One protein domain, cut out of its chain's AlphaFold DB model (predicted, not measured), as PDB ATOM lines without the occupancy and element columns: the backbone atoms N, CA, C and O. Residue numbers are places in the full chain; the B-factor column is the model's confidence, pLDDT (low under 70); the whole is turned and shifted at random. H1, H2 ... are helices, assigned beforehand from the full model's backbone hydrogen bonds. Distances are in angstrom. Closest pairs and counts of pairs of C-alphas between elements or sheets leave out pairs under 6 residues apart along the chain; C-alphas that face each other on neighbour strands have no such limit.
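AT A GLANCE: This is residues 92 to 177 and 232 to 292 of the 404 residues of an uncharacterized protein of Purpureocillium lilacinum (UniProt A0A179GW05). A long rod is built along one helix, H5; H1 and H4 cross its first half, the hairpin of H2 and H3 packs on its later half, and H6 packs on H3. The 147 printed residues include six named helices, H1 to H6 in order, and no named strand: all helix. The whole is loose, radius of gyration of the C-alphas 20.4 A, spanning 68 by 28 by 27 A.

IN THESE COORDINATES: H1, residues 94 to 111, begins at C-alpha 94 (113.108, 192.375, 169.960). H2 is residues 123 to 132, H3 134 to 142. H4, residues 148 to 174, measures 38.7 A; H5, residues 232 to 274, 62.4 A. H6, residues 280 to 292, ends at C-alpha 292 (112.970, 146.226, 144.237).

HOW THE PARTS SIT: H5 is the hub. Residues 97 to 105 of H1 touch it at a steep tilt of 58 degrees, closest C-alphas Ala 101 and Ile 239, 4.7 A. H4 touches H5 residues 234 to 248, closest C-alphas Arg 165 and Tyr 241, 5.6 A. H1 and H4 are apart. H2 touches H5 residues 254 to 265, closest C-alphas Met 127 and Ala 261, 4.7 A. In H1 to H6 every O i to N i+4 pair is within hydrogen-bond range.

THE WHOLE: Residues 178 to 231 are not printed; C-alphas 177 and 232 are 15.1 A apart. The link H1 to H2 is long. Residues 176 to 177 have pLDDT under 70.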
ATOM      1  N   LEU A  92     118.348 193.048 174.799       82.50
ATOM      2  CA  LEU A  92     118.326 193.418 173.398       82.50
ATOM      3  C   LEU A  92     116.895 193.779 172.967       82.50
ATOM      4  O   LEU A  92     115.929 193.118 173.368       82.50
ATOM      5  N   PRO A  93     116.724 194.796 172.105       85.56
ATOM      6  CA  PRO A  93     115.423 195.071 171.523       85.56
ATOM      7  C   PRO A  93     114.951 193.854 170.702       85.56
ATOM      8  O   PRO A  93     115.774 193.197 170.054       85.56
ATOM      9  N   PRO A  94     113.637 193.562 170.645       81.19
ATOM     10  CA  PRO A  94     113.108 192.375 169.960       81.19
ATOM     11  C   PRO A  94     113.579 192.228 168.507       81.19
ATOM     12  O   PRO A  94     113.866 191.124 168.051       81.19
ATOM     13  N   MET A  95     113.725 193.345 167.789       78.00
ATOM     14  CA  MET A  95     114.233 193.348 166.414       78.00
ATOM     15  C   MET A  95     115.681 192.860 166.322       78.00
ATOM     16  O   MET A  95     116.001 192.108 165.407       78.00
ATOM     17  N   ALA A  96     116.544 193.224 167.275       81.75
ATOM     18  CA  ALA A  96     117.927 192.753 167.300       81.75
ATOM     19  C   ALA A  96     117.999 191.241 167.555       81.75
ATOM     20  O   ALA A  96     118.778 190.549 166.906       81.75
ATOM     21  N   VAL A  97     117.134 190.715 168.429       84.38
ATOM     22  CA  VAL A  97     117.010 189.269 168.680       84.38
ATOM     23  C   VAL A  97     116.590 188.521 167.409       84.38
ATOM     24  O   VAL A  97     117.176 187.489 167.081       84.38
ATOM     25  N   ILE A  98     115.619 189.050 166.658       81.69
ATOM     26  CA  ILE A  98     115.173 188.461 165.386       81.69
ATOM     27  C   ILE A  98     116.302 188.495 164.348       81.69
ATOM     28  O   ILE A  98     116.606 187.467 163.747       81.69
ATOM     29  N   ILE A  99     116.949 189.648 164.161       84.25
ATOM     30  CA  ILE A  99     118.079 189.826 163.235       84.25
ATOM     31  C   ILE A  99     119.198 188.830 163.563       84.25
ATOM     32  O   ILE A  99     119.669 188.120 162.675       84.25
ATOM     33  N   ALA A 100     119.575 188.718 164.838       84.00
ATOM     34  CA  ALA A 100     120.594 187.781 165.291       84.00
ATOM     35  C   ALA A 100     120.187 186.319 165.052       84.00
ATOM     36  O   ALA A 100     121.015 185.517 164.627       84.00
ATOM     37  N   ALA A 101     118.916 185.965 165.269       87.94
ATOM     38  CA  ALA A 101     118.416 184.619 165.006       87.94
ATOM     39  C   ALA A 101     118.453 184.262 163.514       87.94
ATOM     40  O   ALA A 101     118.835 183.147 163.156       87.94
ATOM     41  N   VAL A 102     118.096 185.203 162.633       85.44
ATOM     42  CA  VAL A 102     118.176 184.982 161.185       85.44
ATOM     43  C   VAL A 102     119.630 184.871 160.730       85.44
ATOM     44  O   VAL A 102     119.947 183.967 159.957       85.44
ATOM     45  N   LEU A 103     120.524 185.712 161.255       86.81
ATOM     46  CA  LEU A 103     121.955 185.623 160.975       86.81
ATOM     47  C   LEU A 103     122.535 184.282 161.445       86.81
ATOM     48  O   LEU A 103     123.241 183.622 160.689       86.81
ATOM     49  N   LEU A 104     122.191 183.837 162.655       88.19
ATOM     50  CA  LEU A 104     122.609 182.538 163.178       88.19
ATOM     51  C   LEU A 104     122.097 181.389 162.299       88.19
ATOM     52  O   LEU A 104     122.840 180.454 162.004       88.19
ATOM     53  N   ASN A 105     120.850 181.472 161.828       88.69
ATOM     54  CA  ASN A 105     120.308 180.500 160.887       88.69
ATOM     55  C   ASN A 105     121.031 180.535 159.526       88.69
ATOM     56  O   ASN A 105     121.249 179.486 158.924       88.69
ATOM     57  N   HIS A 106     121.444 181.708 159.049       86.38
ATOM     58  CA  HIS A 106     122.245 181.827 157.833       86.38
ATOM     59  C   HIS A 106     123.639 181.201 158.009       86.38
ATOM     60  O   HIS A 106     124.041 180.375 157.195       86.38
ATOM     61  N   ILE A 107     124.327 181.489 159.120       86.44
ATOM     62  CA  ILE A 107     125.609 180.854 159.473       86.44
ATOM     63  C   ILE A 107     125.453 179.330 159.527       86.44
ATOM     64  O   ILE A 107     126.281 178.607 158.974       86.44
ATOM     65  N   ARG A 108     124.365 178.829 160.130       91.88
ATOM     66  CA  ARG A 108     124.035 177.397 160.121       91.88
ATOM     67  C   ARG A 108     123.931 176.861 158.694       91.88
ATOM     68  O   ARG A 108     124.501 175.812 158.431       91.88
ATOM     69  N   ARG A 109     123.234 177.542 157.779       85.75
ATOM     70  CA  ARG A 109     123.118 177.090 156.380       85.75
ATOM     71  C   ARG A 109     124.476 176.993 155.680       85.75
ATOM     72  O   ARG A 109     124.667 176.067 154.905       85.75
ATOM     73  N   VAL A 110     125.407 177.898 155.979       84.19
ATOM     74  CA  VAL A 110     126.753 177.897 155.380       84.19
ATOM     75  C   VAL A 110     127.640 176.806 155.985       84.19
ATOM     76  O   VAL A 110     128.243 176.023 155.257       84.19
ATOM     77  N   LEU A 111     127.721 176.732 157.316       86.94
ATOM     78  CA  LEU A 111     128.661 175.840 158.007       86.94
ATOM     79  C   LEU A 111     128.130 174.413 158.160       86.94
ATOM     80  O   LEU A 111     128.886 173.444 158.133       86.94
ATOM     81  N   VAL A 112     126.824 174.282 158.375       89.44
ATOM     82  CA  VAL A 112     126.159 173.033 158.753       89.44
ATOM     83  C   VAL A 112     124.829 172.892 157.989       89.44
ATOM     84  O   VAL A 112     123.771 172.738 158.610       89.44
ATOM     85  N   PRO A 113     124.838 172.929 156.636       84.88
ATOM     86  CA  PRO A 113     123.616 172.925 155.822       84.88
ATOM     87  C   PRO A 113     122.708 171.734 156.131       84.88
ATOM     88  O   PRO A 113     121.487 171.854 156.114       84.88
ATOM     89  N   TRP A 114     123.303 170.597 156.494       84.06
ATOM     90  CA  TRP A 114     122.604 169.359 156.819       84.06
ATOM     91  C   TRP A 114     121.747 169.424 158.095       84.06
ATOM     92  O   TRP A 114     120.908 168.544 158.309       84.06
ATOM     93  N   LEU A 115     121.947 170.420 158.964       84.69
ATOM     94  CA  LEU A 115     121.210 170.571 160.218       84.69
ATOM     95  C   LEU A 115     119.902 171.328 159.970       84.69
ATOM     96  O   LEU A 115     119.926 172.543 159.862       84.69
ATOM     97  N   GLY A 116     118.765 170.635 159.888       78.25
ATOM     98  CA  GLY A 116     117.462 171.235 159.539       78.25
ATOM     99  C   GLY A 116     117.053 171.025 158.076       78.25
ATOM    100  O   GLY A 116     115.937 171.360 157.695       78.25
ATOM    101  N   GLN A 117     117.919 170.413 157.264       84.75
ATOM    102  CA  GLN A 117     117.537 169.907 155.947       84.75
ATOM    103  C   GLN A 117     116.646 168.668 156.070       84.75
ATOM    104  O   GLN A 117     116.862 167.805 156.924       84.75
ATOM    105  N   PHE A 118     115.667 168.571 155.176       85.12
ATOM    106  CA  PHE A 118     114.878 167.362 154.967       85.12
ATOM    107  C   PHE A 118     115.723 166.261 154.294       85.12
ATOM    108  O   PHE A 118     116.745 166.566 153.675       85.12
ATOM    109  N   VAL A 119     115.320 164.986 154.417       86.69
ATOM    110  CA  VAL A 119     116.069 163.830 153.861       86.69
ATOM    111  C   VAL A 119     116.373 164.029 152.373       86.69
ATOM    112  O   VAL A 119     117.490 163.771 151.928       86.69
ATOM    113  N   TRP A 120     115.400 164.543 151.618       84.31
ATOM    114  CA  TRP A 120     115.555 164.870 150.205       84.31
ATOM    115  C   TRP A 120     115.951 166.341 150.053       84.31
ATOM    116  O   TRP A 120     115.163 167.249 150.320       84.31
ATOM    117  N   ARG A 121     117.197 166.567 149.619       77.81
ATOM    118  CA  ARG A 121     117.868 167.881 149.629       77.81
ATOM    119  C   ARG A 121     117.255 168.922 148.690       77.81
ATOM    120  O   ARG A 121     117.398 170.114 148.946       77.81
ATOM    121  N   HIS A 122     116.560 168.488 147.639       85.38
ATOM    122  CA  HIS A 122     116.109 169.363 146.555       85.38
ATOM    123  C   HIS A 122     114.587 169.279 146.336       85.38
ATOM    124  O   HIS A 122     114.121 168.746 145.327       85.38
ATOM    125  N   PRO A 123     113.768 169.815 147.261       82.62
ATOM    126  CA  PRO A 123     112.308 169.726 147.167       82.62
ATOM    127  C   PRO A 123     111.748 170.422 145.916       82.62
ATOM    128  O   PRO A 123     110.786 169.953 145.314       82.62
ATOM    129  N   ILE A 124     112.373 171.519 145.476       83.69
ATOM    130  CA  ILE A 124     111.964 172.245 144.264       83.69
ATOM    131  C   ILE A 124     112.272 171.426 143.007       83.69
ATOM    132  O   ILE A 124     111.470 171.407 142.073       83.69
ATOM    133  N   GLU A 125     113.414 170.740 142.972       87.88
ATOM    134  CA  GLU A 125     113.751 169.835 141.869       87.88
ATOM    135  C   GLU A 125     112.770 168.670 141.825       87.88
ATOM    136  O   GLU A 125     112.248 168.387 140.753       87.88
ATOM    137  N   ALA A 126     112.402 168.099 142.977       89.88
ATOM    138  CA  ALA A 126     111.365 167.075 143.050       89.88
ATOM    139  C   ALA A 126     110.025 167.570 142.474       89.88
ATOM    140  O   ALA A 126     109.402 166.867 141.685       89.88
ATOM    141  N   MET A 127     109.600 168.803 142.776       88.44
ATOM    142  CA  MET A 127     108.385 169.386 142.183       88.44
ATOM    143  C   MET A 127     108.496 169.581 140.661       88.44
ATOM    144  O   MET A 127     107.520 169.371 139.935       88.44
ATOM    145  N   LYS A 128     109.670 169.983 140.157       89.50
ATOM    146  CA  LYS A 128     109.923 170.101 138.711       89.50
ATOM    147  C   LYS A 128     109.883 168.729 138.037       89.50
ATOM    148  O   LYS A 128     109.210 168.587 137.017       89.50
ATOM    149  N   LEU A 129     110.542 167.740 138.636       91.06
ATOM    150  CA  LEU A 129     110.614 166.368 138.149       91.06
ATOM    151  C   LEU A 129     109.234 165.707 138.148       91.06
ATOM    152  O   LEU A 129     108.844 165.121 137.148       91.06
ATOM    153  N   ALA A 130     108.436 165.903 139.204       92.56
ATOM    154  CA  ALA A 130     107.054 165.427 139.276       92.56
ATOM    155  C   ALA A 130     106.224 165.908 138.077       92.56
ATOM    156  O   ALA A 130     105.361 165.195 137.562       92.56
ATOM    157  N   ARG A 131     106.481 167.141 137.623       90.00
ATOM    158  CA  ARG A 131     105.781 167.750 136.495       90.00
ATOM    159  C   ARG A 131     106.280 167.239 135.143       90.00
ATOM    160  O   ARG A 131     105.443 167.037 134.259       90.00
ATOM    161  N   SER A 132     107.592 167.100 134.957       91.62
ATOM    162  CA  SER A 132     108.182 166.678 133.680       91.62
ATOM    163  C   SER A 132     108.134 165.162 133.482       91.62
ATOM    164  O   SER A 132     107.703 164.714 132.426       91.62
ATOM    165  N   SER A 133     108.521 164.388 134.496       92.00
ATOM    166  CA  SER A 133     108.602 162.926 134.474       92.00
ATOM    167  C   SER A 133     108.216 162.332 135.844       92.00
ATOM    168  O   SER A 133     109.081 162.062 136.683       92.00
ATOM    169  N   PRO A 134     106.911 162.125 136.110       92.00
ATOM    170  CA  PRO A 134     106.442 161.643 137.409       92.00
ATOM    171  C   PRO A 134     106.924 160.221 137.736       92.00
ATOM    172  O   PRO A 134     107.222 159.947 138.893       92.00
ATOM    173  N   CYS A 135     107.052 159.334 136.742       90.25
ATOM    174  CA  CYS A 135     107.550 157.969 136.958       90.25
ATOM    175  C   CYS A 135     109.014 157.966 137.413       90.25
ATOM    176  O   CYS A 135     109.365 157.242 138.339       90.25
ATOM    177  N   TYR A 136     109.842 158.818 136.801       90.62
ATOM    178  CA  TYR A 136     111.252 158.944 137.160       90.62
ATOM    179  C   TYR A 136     111.431 159.496 138.579       90.62
ATOM    180  O   TYR A 136     112.315 159.049 139.298       90.62
ATOM    181  N   LEU A 137     110.550 160.397 139.038       92.56
ATOM    182  CA  LEU A 137     110.594 160.880 140.426       92.56
ATOM    183  C   LEU A 137     110.372 159.758 141.434       92.56
ATOM    184  O   LEU A 137     111.094 159.690 142.425       92.56
ATOM    185  N   LEU A 138     109.368 158.912 141.191       90.81
ATOM    186  CA  LEU A 138     109.035 157.807 142.089       90.81
ATOM    187  C   LEU A 138     110.156 156.769 142.144       90.81
ATOM    188  O   LEU A 138     110.436 156.222 143.204       90.81
ATOM    189  N   GLU A 139     110.821 156.520 141.018       89.06
ATOM    190  CA  GLU A 139     111.978 155.635 140.996       89.06
ATOM    191  C   GLU A 139     113.179 156.261 141.709       89.06
ATOM    192  O   GLU A 139     113.738 155.646 142.614       89.06
ATOM    193  N   GLN A 140     113.558 157.488 141.348       90.19
ATOM    194  CA  GLN A 140     114.720 158.156 141.928       90.19
ATOM    195  C   GLN A 140     114.579 158.297 143.449       90.19
ATOM    196  O   GLN A 140     115.558 158.161 144.185       90.19
ATOM    197  N   SER A 141     113.361 158.553 143.940       89.19
ATOM    198  CA  SER A 141     113.115 158.675 145.373       89.19
ATOM    199  C   SER A 141     113.170 157.332 146.105       89.19
ATOM    200  O   SER A 141     113.550 157.333 147.277       89.19
ATOM    201  N   ALA A 142     112.792 156.221 145.460       86.38
ATOM    202  CA  ALA A 142     112.746 154.884 146.058       86.38
ATOM    203  C   ALA A 142     114.062 154.093 145.921       86.38
ATOM    204  O   ALA A 142     114.397 153.332 146.826       86.38
ATOM    205  N   GLY A 143     114.789 154.273 144.816       82.75
ATOM    206  CA  GLY A 143     116.026 153.562 144.494       82.75
ATOM    207  C   GLY A 143     117.277 154.326 144.920       82.75
ATOM    208  O   GLY A 143     117.703 154.254 146.071       82.75
ATOM    209  N   GLU A 144     117.881 155.064 143.986       77.44
ATOM    210  CA  GLU A 144     119.203 155.693 144.161       77.44
ATOM    211  C   GLU A 144     119.243 156.777 145.249       77.44
ATOM    212  O   GLU A 144     120.272 156.990 145.891       77.44
ATOM    213  N   GLY A 145     118.124 157.467 145.481       72.00
ATOM    214  CA  GLY A 145     118.035 158.541 146.466       72.00
ATOM    215  C   GLY A 145     117.804 158.077 147.905       72.00
ATOM    216  O   GLY A 145     117.827 158.912 148.813       72.00
ATOM    217  N   PHE A 146     117.552 156.784 148.141       84.00
ATOM    218  CA  PHE A 146     117.101 156.293 149.440       84.00
ATOM    219  C   PHE A 146     118.174 155.489 150.178       84.00
ATOM    220  O   PHE A 146     118.500 154.357 149.831       84.00
ATOM    221  N   ALA A 147     118.673 156.051 151.279       90.81
ATOM    222  CA  ALA A 147     119.575 155.361 152.192       90.81
ATOM    223  C   ALA A 147     119.026 155.401 153.622       90.81
ATOM    224  O   ALA A 147     118.883 156.476 154.208       90.81
ATOM    225  N   TRP A 148     118.793 154.233 154.230       90.75
ATOM    226  CA  TRP A 148     118.305 154.132 155.614       90.75
ATOM    227  C   TRP A 148     119.197 154.868 156.617       90.75
ATOM    228  O   TRP A 148     118.690 155.524 157.524       90.75
ATOM    229  N   GLY A 149     120.519 154.836 156.424       93.19
ATOM    230  CA  GLY A 149     121.450 155.605 157.252       93.19
ATOM    231  C   GLY A 149     121.192 157.115 157.190       93.19
ATOM    232  O   GLY A 149     121.224 157.786 158.220       93.19
ATOM    233  N   ALA A 150     120.857 157.648 156.009       90.25
ATOM    234  CA  ALA A 150     120.506 159.056 155.846       90.25
ATOM    235  C   ALA A 150     119.162 159.389 156.512       90.25
ATOM    236  O   ALA A 150     119.055 160.425 157.166       90.25
ATOM    237  N   VAL A 151     118.173 158.495 156.412       91.00
ATOM    238  CA  VAL A 151     116.865 158.633 157.077       91.00
ATOM    239  C   VAL A 151     117.011 158.633 158.600       91.00
ATOM    240  O   VAL A 151     116.463 159.506 159.273       91.00
ATOM    241  N   LEU A 152     117.784 157.700 159.161       92.38
ATOM    242  CA  LEU A 152     118.033 157.624 160.604       92.38
ATOM    243  C   LEU A 152     118.804 158.849 161.103       92.38
ATOM    244  O   LEU A 152     118.427 159.450 162.110       92.38
ATOM    245  N   ALA A 153     119.848 159.259 160.376       91.31
ATOM    246  CA  ALA A 153     120.614 160.456 160.705       91.31
ATOM    247  C   ALA A 153     119.739 161.715 160.654       91.31
ATOM    248  O   ALA A 153     119.804 162.542 161.561       91.31
ATOM    249  N   TRP A 154     118.896 161.855 159.629       92.31
ATOM    250  CA  TRP A 154     117.905 162.926 159.552       92.31
ATOM    251  C   TRP A 154     116.974 162.901 160.760       92.31
ATOM    252  O   TRP A 154     116.866 163.905 161.461       92.31
ATOM    253  N   GLY A 155     116.372 161.752 161.063       90.94
ATOM    254  CA  GLY A 155     115.426 161.652 162.165       90.94
ATOM    255  C   GLY A 155     116.032 162.003 163.518       90.94
ATOM    256  O   GLY A 155     115.416 162.725 164.301       90.94
ATOM    257  N   LEU A 156     117.276 161.583 163.764       92.94
ATOM    258  CA  LEU A 156     118.027 161.959 164.959       92.94
ATOM    259  C   LEU A 156     118.285 163.473 165.029       92.94
ATOM    260  O   LEU A 156     118.144 164.071 166.095       92.94
ATOM    261  N   ARG A 157     118.631 164.111 163.905       91.62
ATOM    262  CA  ARG A 157     118.876 165.562 163.843       91.62
ATOM    263  C   ARG A 157     117.614 166.362 164.116       91.62
ATOM    264  O   ARG A 157     117.662 167.298 164.910       91.62
ATOM    265  N   VAL A 158     116.492 165.992 163.495       89.56
ATOM    266  CA  VAL A 158     115.211 166.653 163.767       89.56
ATOM    267  C   VAL A 158     114.859 166.452 165.245       89.56
ATOM    268  O   VAL A 158     114.507 167.419 165.917       89.56
ATOM    269  N   ARG A 159     115.024 165.229 165.789       90.75
ATOM    270  CA  ARG A 159     114.760 164.918 167.211       90.75
ATOM    271  C   ARG A 159     115.570 165.825 168.132       90.75
ATOM    272  O   ARG A 159     115.018 166.382 169.078       90.75
ATOM    273  N   LEU A 160     116.859 165.982 167.841       92.19
ATOM    274  CA  LEU A 160     117.766 166.827 168.607       92.19
ATOM    275  C   LEU A 160     117.343 168.301 168.562       92.19
ATOM    276  O   LEU A 160     117.260 168.934 169.610       92.19
ATOM    277  N   LEU A 161     117.031 168.838 167.378       90.00
ATOM    278  CA  LEU A 161     116.578 170.226 167.228       90.00
ATOM    279  C   LEU A 161     115.268 170.481 167.983       90.00
ATOM    280  O   LEU A 161     115.152 171.485 168.686       90.00
ATOM    281  N   SER A 162     114.307 169.560 167.902       89.38
ATOM    282  CA  SER A 162     113.052 169.663 168.652       89.38
ATOM    283  C   SER A 162     113.280 169.604 170.163       89.38
ATOM    284  O   SER A 162     112.734 170.433 170.888       89.38
ATOM    285  N   ALA A 163     114.146 168.706 170.645       91.88
ATOM    286  CA  ALA A 163     114.489 168.623 172.063       91.88
ATOM    287  C   ALA A 163     115.174 169.904 172.568       91.88
ATOM    288  O   ALA A 163     114.792 170.438 173.609       91.88
ATOM    289  N   VAL A 164     116.136 170.446 171.813       91.62
ATOM    290  CA  VAL A 164     116.799 171.719 172.146       91.62
ATOM    291  C   VAL A 164     115.778 172.852 172.208       91.62
ATOM    292  O   VAL A 164     115.756 173.615 173.173       91.62
ATOM    293  N   ARG A 165     114.883 172.933 171.219       92.44
ATOM    294  CA  ARG A 165     113.806 173.923 171.193       92.44
ATOM    295  C   ARG A 165     112.892 173.810 172.414       92.44
ATOM    296  O   ARG A 165     112.557 174.833 173.004       92.44
ATOM    297  N   GLU A 166     112.494 172.601 172.800       91.25
ATOM    298  CA  GLU A 166     111.658 172.375 173.982       91.25
ATOM    299  C   GLU A 166     112.358 172.770 175.282       91.25
ATOM    300  O   GLU A 166     111.753 173.431 176.124       91.25
ATOM    301  N   VAL A 167     113.629 172.399 175.446       91.69
ATOM    302  CA  VAL A 167     114.418 172.761 176.631       91.69
ATOM    303  C   VAL A 167     114.559 174.278 176.738       91.69
ATOM    304  O   VAL A 167     114.339 174.842 177.810       91.69
ATOM    305  N   LEU A 168     114.853 174.957 175.625       90.69
ATOM    306  CA  LEU A 168     114.917 176.420 175.579       90.69
ATOM    307  C   LEU A 168     113.564 177.055 175.901       90.69
ATOM    308  O   LEU A 168     113.508 178.021 176.658       90.69
ATOM    309  N   LEU A 169     112.470 176.496 175.379       90.56
ATOM    310  CA  LEU A 169     111.121 176.973 175.662       90.56
ATOM    311  C   LEU A 169     110.772 176.854 177.150       90.56
ATOM    312  O   LEU A 169     110.245 177.806 177.723       90.56
ATOM    313  N   ARG A 170     111.089 175.716 177.779       89.94
ATOM    314  CA  ARG A 170     110.891 175.507 179.224       89.94
ATOM    315  C   ARG A 170     111.719 176.506 180.028       89.94
ATOM    316  O   ARG A 170     111.162 177.244 180.830       89.94
ATOM    317  N   LYS A 171     113.007 176.652 179.702       88.00
ATOM    318  CA  LYS A 171     113.902 177.609 180.369       88.00
ATOM    319  C   LYS A 171     113.413 179.060 180.265       88.00
ATOM    320  O   LYS A 171     113.487 179.802 181.238       88.00
ATOM    321  N   MET A 172     112.892 179.468 179.106       88.81
ATOM    322  CA  MET A 172     112.305 180.803 178.929       88.81
ATOM    323  C   MET A 172     110.987 180.978 179.695       88.81
ATOM    324  O   MET A 172     110.678 182.094 180.108       88.81
ATOM    325  N   ARG A 173     110.208 179.902 179.874       88.50
ATOM    326  CA  ARG A 173     108.933 179.918 180.600       88.50
ATOM    327  C   ARG A 173     109.126 180.002 182.111       88.50
ATOM    328  O   ARG A 173     108.416 180.763 182.759       88.50
ATOM    329  N   ASP A 174     110.075 179.242 182.645       85.38
ATOM    330  CA  ASP A 174     110.309 179.145 184.091       85.38
ATOM    331  C   ASP A 174     111.003 180.404 184.643       85.38
ATOM    332  O   ASP A 174     110.908 180.722 185.832       85.38
ATOM    333  N   GLY A 175     111.649 181.171 183.758       75.12
ATOM    334  CA  GLY A 175     112.350 182.404 184.089       75.12
ATOM    335  C   GLY A 175     113.528 182.185 185.053       75.12
ATOM    336  O   GLY A 175     113.737 181.101 185.596       75.12
ATOM    337  N   PRO A 176     114.321 183.231 185.328       65.06
ATOM    338  CA  PRO A 176     115.461 183.135 186.247       65.06
ATOM    339  C   PRO A 176     115.058 182.900 187.718       65.06
ATOM    340  O   PRO A 176     115.912 182.647 188.563       65.06
ATOM    341  N   ARG A 177     113.761 182.968 188.055       62.59
ATOM    342  CA  ARG A 177     113.277 182.880 189.443       62.59
ATOM    343  C   ARG A 177     113.210 181.453 189.991       62.59
ATOM    344  O   ARG A 177     113.333 181.287 191.197       62.59
ATOM    345  N   MET A 232     121.263 188.748 179.568       86.88
ATOM    346  CA  MET A 232     122.028 188.355 178.375       86.88
ATOM    347  C   MET A 232     121.845 186.870 178.031       86.88
ATOM    348  O   MET A 232     121.710 186.510 176.858       86.88
ATOM    349  N   LEU A 233     121.822 185.995 179.040       88.94
ATOM    350  CA  LEU A 233     121.591 184.565 178.851       88.94
ATOM    351  C   LEU A 233     120.187 184.291 178.304       88.94
ATOM    352  O   LEU A 233     120.021 183.429 177.435       88.94
ATOM    353  N   LEU A 234     119.179 185.009 178.804       88.50
ATOM    354  CA  LEU A 234     117.806 184.898 178.323       88.50
ATOM    355  C   LEU A 234     117.700 185.314 176.852       88.50
ATOM    356  O   LEU A 234     117.075 184.600 176.064       88.50
ATOM    357  N   ASP A 235     118.350 186.408 176.460       89.88
ATOM    358  CA  ASP A 235     118.368 186.844 175.064       89.88
ATOM    359  C   ASP A 235     119.118 185.866 174.158       89.88
ATOM    360  O   ASP A 235     118.612 185.521 173.088       89.88
ATOM    361  N   ALA A 236     120.246 185.310 174.606       91.56
ATOM    362  CA  ALA A 236     120.921 184.234 173.884       91.56
ATOM    363  C   ALA A 236     119.999 183.015 173.691       91.56
ATOM    364  O   ALA A 236     119.922 182.456 172.596       91.56
ATOM    365  N   CYS A 237     119.230 182.632 174.718       92.25
ATOM    366  CA  CYS A 237     118.274 181.527 174.621       92.25
ATOM    367  C   CYS A 237     117.151 181.824 173.617       92.25
ATOM    368  O   CYS A 237     116.776 180.934 172.854       92.25
ATOM    369  N   ARG A 238     116.652 183.067 173.564       89.94
ATOM    370  CA  ARG A 238     115.662 183.511 172.566       89.94
ATOM    371  C   ARG A 238     116.217 183.450 171.146       89.94
ATOM    372  O   ARG A 238     115.531 182.947 170.258       89.94
ATOM    373  N   ILE A 239     117.451 183.912 170.939       90.88
ATOM    374  CA  ILE A 239     118.128 183.870 169.634       90.88
ATOM    375  C   ILE A 239     118.253 182.419 169.156       90.88
ATOM    376  O   ILE A 239     117.839 182.100 168.040       90.88
ATOM    377  N   VAL A 240     118.760 181.519 170.009       92.56
ATOM    378  CA  VAL A 240     118.927 180.097 169.661       92.56
ATOM    379  C   VAL A 240     117.576 179.416 169.439       92.56
ATOM    380  O   VAL A 240     117.434 178.629 168.502       92.56
ATOM    381  N   TYR A 241     116.564 179.736 170.252       92.12
ATOM    382  CA  TYR A 241     115.208 179.222 170.074       92.12
ATOM    383  C   TYR A 241     114.646 179.610 168.704       92.12
ATOM    384  O   TYR A 241     114.208 178.737 167.956       92.12
ATOM    385  N   LEU A 242     114.706 180.898 168.349       88.62
ATOM    386  CA  LEU A 242     114.211 181.397 167.068       88.62
ATOM    387  C   LEU A 242     114.977 180.785 165.893       88.62
ATOM    388  O   LEU A 242     114.349 180.322 164.946       88.62
ATOM    389  N   ALA A 243     116.308 180.713 165.964       89.31
ATOM    390  CA  ALA A 243     117.118 180.099 164.915       89.31
ATOM    391  C   ALA A 243     116.773 178.610 164.723       89.31
ATOM    392  O   ALA A 243     116.613 178.147 163.594       89.31
ATOM    393  N   THR A 244     116.578 177.874 165.822       89.25
ATOM    394  CA  THR A 244     116.150 176.465 165.795       89.25
ATOM    395  C   THR A 244     114.745 176.326 165.208       89.25
ATOM    396  O   THR A 244     114.495 175.439 164.395       89.25
ATOM    397  N   SER A 245     113.825 177.224 165.569       87.56
ATOM    398  CA  SER A 245     112.477 177.277 165.001       87.56
ATOM    399  C   SER A 245     112.479 177.556 163.500       87.56
ATOM    400  O   SER A 245     111.738 176.896 162.777       87.56
ATOM    401  N   ILE A 246     113.323 178.474 163.020       86.25
ATOM    402  CA  ILE A 246     113.482 178.742 161.585       86.25
ATOM    403  C   ILE A 246     114.024 177.497 160.873       86.25
ATOM    404  O   ILE A 246     113.478 177.101 159.849       86.25
ATOM    405  N   ALA A 247     115.035 176.825 161.433       87.19
ATOM    406  CA  ALA A 247     115.587 175.601 160.850       87.19
ATOM    407  C   ALA A 247     114.548 174.464 160.756       87.19
ATOM    408  O   ALA A 247     114.470 173.779 159.738       87.19
ATOM    409  N   LEU A 248     113.719 174.277 161.789       87.00
ATOM    410  CA  LEU A 248     112.621 173.305 161.761       87.00
ATOM    411  C   LEU A 248     111.538 173.692 160.741       87.00
ATOM    412  O   LEU A 248     111.019 172.821 160.047       87.00
ATOM    413  N   LEU A 249     111.225 174.986 160.621       84.62
ATOM    414  CA  LEU A 249     110.268 175.497 159.640       84.62
ATOM    415  C   LEU A 249     110.747 175.260 158.200       84.62
ATOM    416  O   LEU A 249     109.951 174.867 157.351       84.62
ATOM    417  N   GLU A 250     112.037 175.453 157.925       85.50
ATOM    418  CA  GLU A 250     112.645 175.129 156.628       85.50
ATOM    419  C   GLU A 250     112.512 173.642 156.292       85.50
ATOM    420  O   GLU A 250     112.128 173.296 155.173       85.50
ATOM    421  N   GLY A 251     112.786 172.771 157.267       86.81
ATOM    422  CA  GLY A 251     112.606 171.328 157.124       86.81
ATOM    423  C   GLY A 251     111.155 170.958 156.813       86.81
ATOM    424  O   GLY A 251     110.907 170.236 155.851       86.81
ATOM    425  N   ALA A 252     110.199 171.518 157.559       85.12
ATOM    426  CA  ALA A 252     108.770 171.296 157.340       85.12
ATOM    427  C   ALA A 252     108.295 171.821 155.974       85.12
ATOM    428  O   ALA A 252     107.470 171.190 155.310       85.12
ATOM    429  N   TYR A 253     108.828 172.957 155.516       83.44
ATOM    430  CA  TYR A 253     108.552 173.480 154.177       83.44
ATOM    431  C   TYR A 253     109.071 172.534 153.087       83.44
ATOM    432  O   TYR A 253     108.325 172.176 152.175       83.44
ATOM    433  N   ALA A 254     110.320 172.075 153.207       89.50
ATOM    434  CA  ALA A 254     110.917 171.128 152.271       89.50
ATOM    435  C   ALA A 254     110.149 169.795 152.227       89.50
ATOM    436  O   ALA A 254     109.855 169.298 151.140       89.50
ATOM    437  N   GLU A 255     109.768 169.264 153.390       90.12
ATOM    438  CA  GLU A 255     108.913 168.081 153.519       90.12
ATOM    439  C   GLU A 255     107.572 168.283 152.809       90.12
ATOM    440  O   GLU A 255     107.144 167.431 152.033       90.12
ATOM    441  N   SER A 256     106.942 169.443 152.994       87.19
ATOM    442  CA  SER A 256     105.645 169.736 152.382       87.19
ATOM    443  C   SER A 256     105.733 169.848 150.854       87.19
ATOM    444  O   SER A 256     104.869 169.336 150.142       87.19
ATOM    445  N   CYS A 257     106.791 170.466 150.322       87.81
ATOM    446  CA  CYS A 257     107.060 170.502 148.881       87.81
ATOM    447  C   CYS A 257     107.322 169.101 148.309       87.81
ATOM    448  O   CYS A 257     106.797 168.759 147.248       87.81
ATOM    449  N   TRP A 258     108.109 168.286 149.015       93.44
ATOM    450  CA  TRP A 258     108.384 166.906 148.630       93.44
ATOM    451  C   TRP A 258     107.111 166.049 148.631       93.44
ATOM    452  O   TRP A 258     106.853 165.349 147.651       93.44
ATOM    453  N   ALA A 259     106.285 166.154 149.676       92.81
ATOM    454  CA  ALA A 259     105.036 165.408 149.804       92.81
ATOM    455  C   ALA A 259     104.050 165.804 148.698       92.81
ATOM    456  O   ALA A 259     103.483 164.938 148.033       92.81
ATOM    457  N   ALA A 260     103.910 167.105 148.425       88.44
ATOM    458  CA  ALA A 260     103.081 167.600 147.330       88.44
ATOM    459  C   ALA A 260     103.558 167.087 145.959       88.44
ATOM    460  O   ALA A 260     102.737 166.679 145.136       88.44
ATOM    461  N   ALA A 261     104.874 167.065 145.719       92.44
ATOM    462  CA  ALA A 261     105.456 166.511 144.498       92.44
ATOM    463  C   ALA A 261     105.141 165.014 144.339       92.44
ATOM    464  O   ALA A 261     104.737 164.589 143.257       92.44
ATOM    465  N   HIS A 262     105.260 164.234 145.418       93.31
ATOM    466  CA  HIS A 262     104.972 162.797 145.405       93.31
ATOM    467  C   HIS A 262     103.487 162.509 145.203       93.31
ATOM    468  O   HIS A 262     103.146 161.687 144.360       93.31
ATOM    469  N   ILE A 263     102.596 163.220 145.901       92.38
ATOM    470  CA  ILE A 263     101.145 163.086 145.704       92.38
ATOM    471  C   ILE A 263     100.779 163.405 144.250       92.38
ATOM    472  O   ILE A 263     100.023 162.659 143.632       92.38
ATOM    473  N   TYR A 264     101.336 164.479 143.680       91.19
ATOM    474  CA  TYR A 264     101.098 164.832 142.281       91.19
ATOM    475  C   TYR A 264     101.599 163.746 141.321       91.19
ATOM    476  O   TYR A 264     100.873 163.366 140.400       91.19
ATOM    477  N   ALA A 265     102.815 163.235 141.532       92.62
ATOM    478  CA  ALA A 265     103.381 162.173 140.710       92.62
ATOM    479  C   ALA A 265     102.525 160.902 140.785       92.62
ATOM    480  O   ALA A 265     102.114 160.407 139.739       92.62
ATOM    481  N   LEU A 266     102.164 160.457 141.993       91.06
ATOM    482  CA  LEU A 266     101.296 159.301 142.228       91.06
ATOM    483  C   LEU A 266      99.921 159.471 141.577       91.06
ATOM    484  O   LEU A 266      99.431 158.557 140.916       91.06
ATOM    485  N   LEU A 267      99.288 160.637 141.724       90.62
ATOM    486  CA  LEU A 267      97.983 160.900 141.118       90.62
ATOM    487  C   LEU A 267      98.073 160.881 139.587       90.62
ATOM    488  O   LEU A 267      97.210 160.326 138.910       90.62
ATOM    489  N   ARG A 268      99.136 161.451 139.017       90.19
ATOM    490  CA  ARG A 268      99.334 161.473 137.566       90.19
ATOM    491  C   ARG A 268      99.646 160.090 136.999       90.19
ATOM    492  O   ARG A 268      99.114 159.746 135.947       90.19
ATOM    493  N   THR A 269     100.466 159.285 137.671       88.12
ATOM    494  CA  THR A 269     100.772 157.915 137.230       88.12
ATOM    495  C   THR A 269      99.572 156.990 137.384       88.12
ATOM    496  O   THR A 269      99.310 156.183 136.502       88.12
ATOM    497  N   THR A 270      98.796 157.121 138.463       86.06
ATOM    498  CA  THR A 270      97.582 156.311 138.667       86.06
ATOM    499  C   THR A 270      96.487 156.668 137.670       86.06
ATOM    500  O   THR A 270      95.892 155.770 137.088       86.06
ATOM    501  N   THR A 271      96.249 157.956 137.411       87.06
ATOM    502  CA  THR A 271      95.259 158.387 136.407       87.06
ATOM    503  C   THR A 271      95.618 157.902 135.005       87.06
ATOM    504  O   THR A 271      94.777 157.314 134.336       87.06
ATOM    505  N   THR A 272      96.871 158.059 134.577       87.38
ATOM    506  CA  THR A 272      97.339 157.553 133.271       87.38
ATOM    507  C   THR A 272      97.317 156.026 133.177       87.38
ATOM    508  O   THR A 272      96.970 155.482 132.128       87.38
ATOM    509  N   LEU A 273      97.608 155.319 134.276       84.81
ATOM    510  CA  LEU A 273      97.476 153.863 134.354       84.81
ATOM    511  C   LEU A 273      96.012 153.416 134.216       84.81
ATOM    512  O   LEU A 273      95.726 152.503 133.445       84.81
ATOM    513  N   LEU A 274      95.090 154.068 134.930       86.06
ATOM    514  CA  LEU A 274      93.653 153.771 134.885       86.06
ATOM    515  C   LEU A 274      93.038 154.100 133.522       86.06
ATOM    516  O   LEU A 274      92.167 153.376 133.054       86.06
ATOM    517  N   SER A 275      93.506 155.162 132.864       89.31
ATOM    518  CA  SER A 275      93.079 155.515 131.507       89.31
ATOM    519  C   SER A 275      93.667 154.605 130.422       89.31
ATOM    520  O   SER A 275      93.308 154.765 129.260       89.31
ATOM    521  N   GLY A 276      94.582 153.687 130.761       85.31
ATOM    522  CA  GLY A 276      95.258 152.823 129.787       85.31
ATOM    523  C   GLY A 276      96.182 153.573 128.821       85.31
ATOM    524  O   GLY A 276      96.633 153.001 127.836       85.31
ATOM    525  N   THR A 277      96.463 154.851 129.090       85.88
ATOM    526  CA  THR A 277      97.309 155.716 128.256       85.88
ATOM    527  C   THR A 277      98.771 155.695 128.684       85.88
ATOM    528  O   THR A 277      99.618 156.291 128.020       85.88
ATOM    529  N   LEU A 278      99.078 155.037 129.805       79.75
ATOM    530  CA  LEU A 278     100.444 154.858 130.262       79.75
ATOM    531  C   LEU A 278     101.185 153.890 129.332       79.75
ATOM    532  O   LEU A 278     100.720 152.776 129.088       79.75
ATOM    533  N   ASP A 279     102.361 154.305 128.870       83.81
ATOM    534  CA  ASP A 279     103.273 153.460 128.104       83.81
ATOM    535  C   ASP A 279     103.563 152.153 128.886       83.81
ATOM    536  O   ASP A 279     103.905 152.222 130.077       83.81
ATOM    537  N   PRO A 280     103.410 150.957 128.282       83.62
ATOM    538  CA  PRO A 280     103.708 149.682 128.938       83.62
ATOM    539  C   PRO A 280     105.098 149.626 129.581       83.62
ATOM    540  O   PRO A 280     105.260 148.998 130.631       83.62
ATOM    541  N   SER A 281     106.072 150.326 128.991       82.12
ATOM    542  CA  SER A 281     107.429 150.473 129.527       82.12
ATOM    543  C   SER A 281     107.437 151.190 130.885       82.12
ATOM    544  O   SER A 281     108.055 150.724 131.836       82.12
ATOM    545  N   ALA A 282     106.673 152.275 131.030       80.25
ATOM    546  CA  ALA A 282     106.565 153.037 132.269       80.25
ATOM    547  C   ALA A 282     105.833 152.252 133.366       80.25
ATOM    548  O   ALA A 282     106.133 152.404 134.551       80.25
ATOM    549  N   ARG A 283     104.888 151.381 132.985       80.88
ATOM    550  CA  ARG A 283     104.190 150.505 133.932       80.88
ATOM    551  C   ARG A 283     105.148 149.501 134.564       80.88
ATOM    552  O   ARG A 283     105.215 149.430 135.790       80.88
ATOM    553  N   SER A 284     105.865 148.725 133.750       83.88
ATOM    554  CA  SER A 284     106.825 147.735 134.258       83.88
ATOM    555  C   SER A 284     107.910 148.402 135.098       83.88
ATOM    556  O   SER A 284     108.299 147.861 136.128       83.88
ATOM    557  N   TYR A 285     108.303 149.619 134.726       78.88
ATOM    558  CA  TYR A 285     109.255 150.432 135.465       78.88
ATOM    559  C   TYR A 285     108.791 150.782 136.885       78.88
ATOM    560  O   TYR A 285     109.500 150.508 137.850       78.88
ATOM    561  N   VAL A 286     107.568 151.307 137.044       81.69
ATOM    562  CA  VAL A 286     107.008 151.637 138.370       81.69
ATOM    563  C   VAL A 286     106.860 150.385 139.232       81.69
ATOM    564  O   VAL A 286     107.203 150.409 140.412       81.69
ATOM    565  N   PHE A 287     106.383 149.277 138.657       85.88
ATOM    566  CA  PHE A 287     106.261 148.018 139.394       85.88
ATOM    567  C   PHE A 287     107.620 147.454 139.809       85.88
ATOM    568  O   PHE A 287     107.740 146.978 140.935       85.88
ATOM    569  N   ASN A 288     108.634 147.534 138.943       87.38
ATOM    570  CA  ASN A 288     109.976 147.049 139.244       87.38
ATOM    571  C   ASN A 288     110.675 147.906 140.311       87.38
ATOM    572  O   ASN A 288     111.317 147.371 141.212       87.38
ATOM    573  N   ALA A 289     110.503 149.230 140.260       82.69
ATOM    574  CA  ALA A 289     111.001 150.133 141.294       82.69
ATOM    575  C   ALA A 289     110.329 149.852 142.648       82.69
ATOM    576  O   ALA A 289     111.000 149.761 143.678       82.69
ATOM    577  N   LEU A 290     109.007 149.644 142.644       85.06
ATOM    578  CA  LEU A 290     108.241 149.342 143.852       85.06
ATOM    579  C   LEU A 290     108.596 147.970 144.439       85.06
ATOM    580  O   LEU A 290     108.677 147.839 145.658       85.06
ATOM    581  N   SER A 291     108.811 146.949 143.604       89.81
ATOM    582  CA  SER A 291     109.177 145.607 144.068       89.81
ATOM    583  C   SER A 291     110.616 145.552 144.580       89.81
ATOM    584  O   SER A 291     110.864 144.977 145.641       89.81
ATOM    585  N   SER A 292     111.548 146.197 143.875       92.31
ATOM    586  CA  SER A 292     112.970 146.226 144.237       92.31
ATOM    587  C   SER A 292     113.223 147.033 145.512       92.31
ATOM    588  O   SER A 292     114.078 146.668 146.318       92.31
TER     589      SER A 292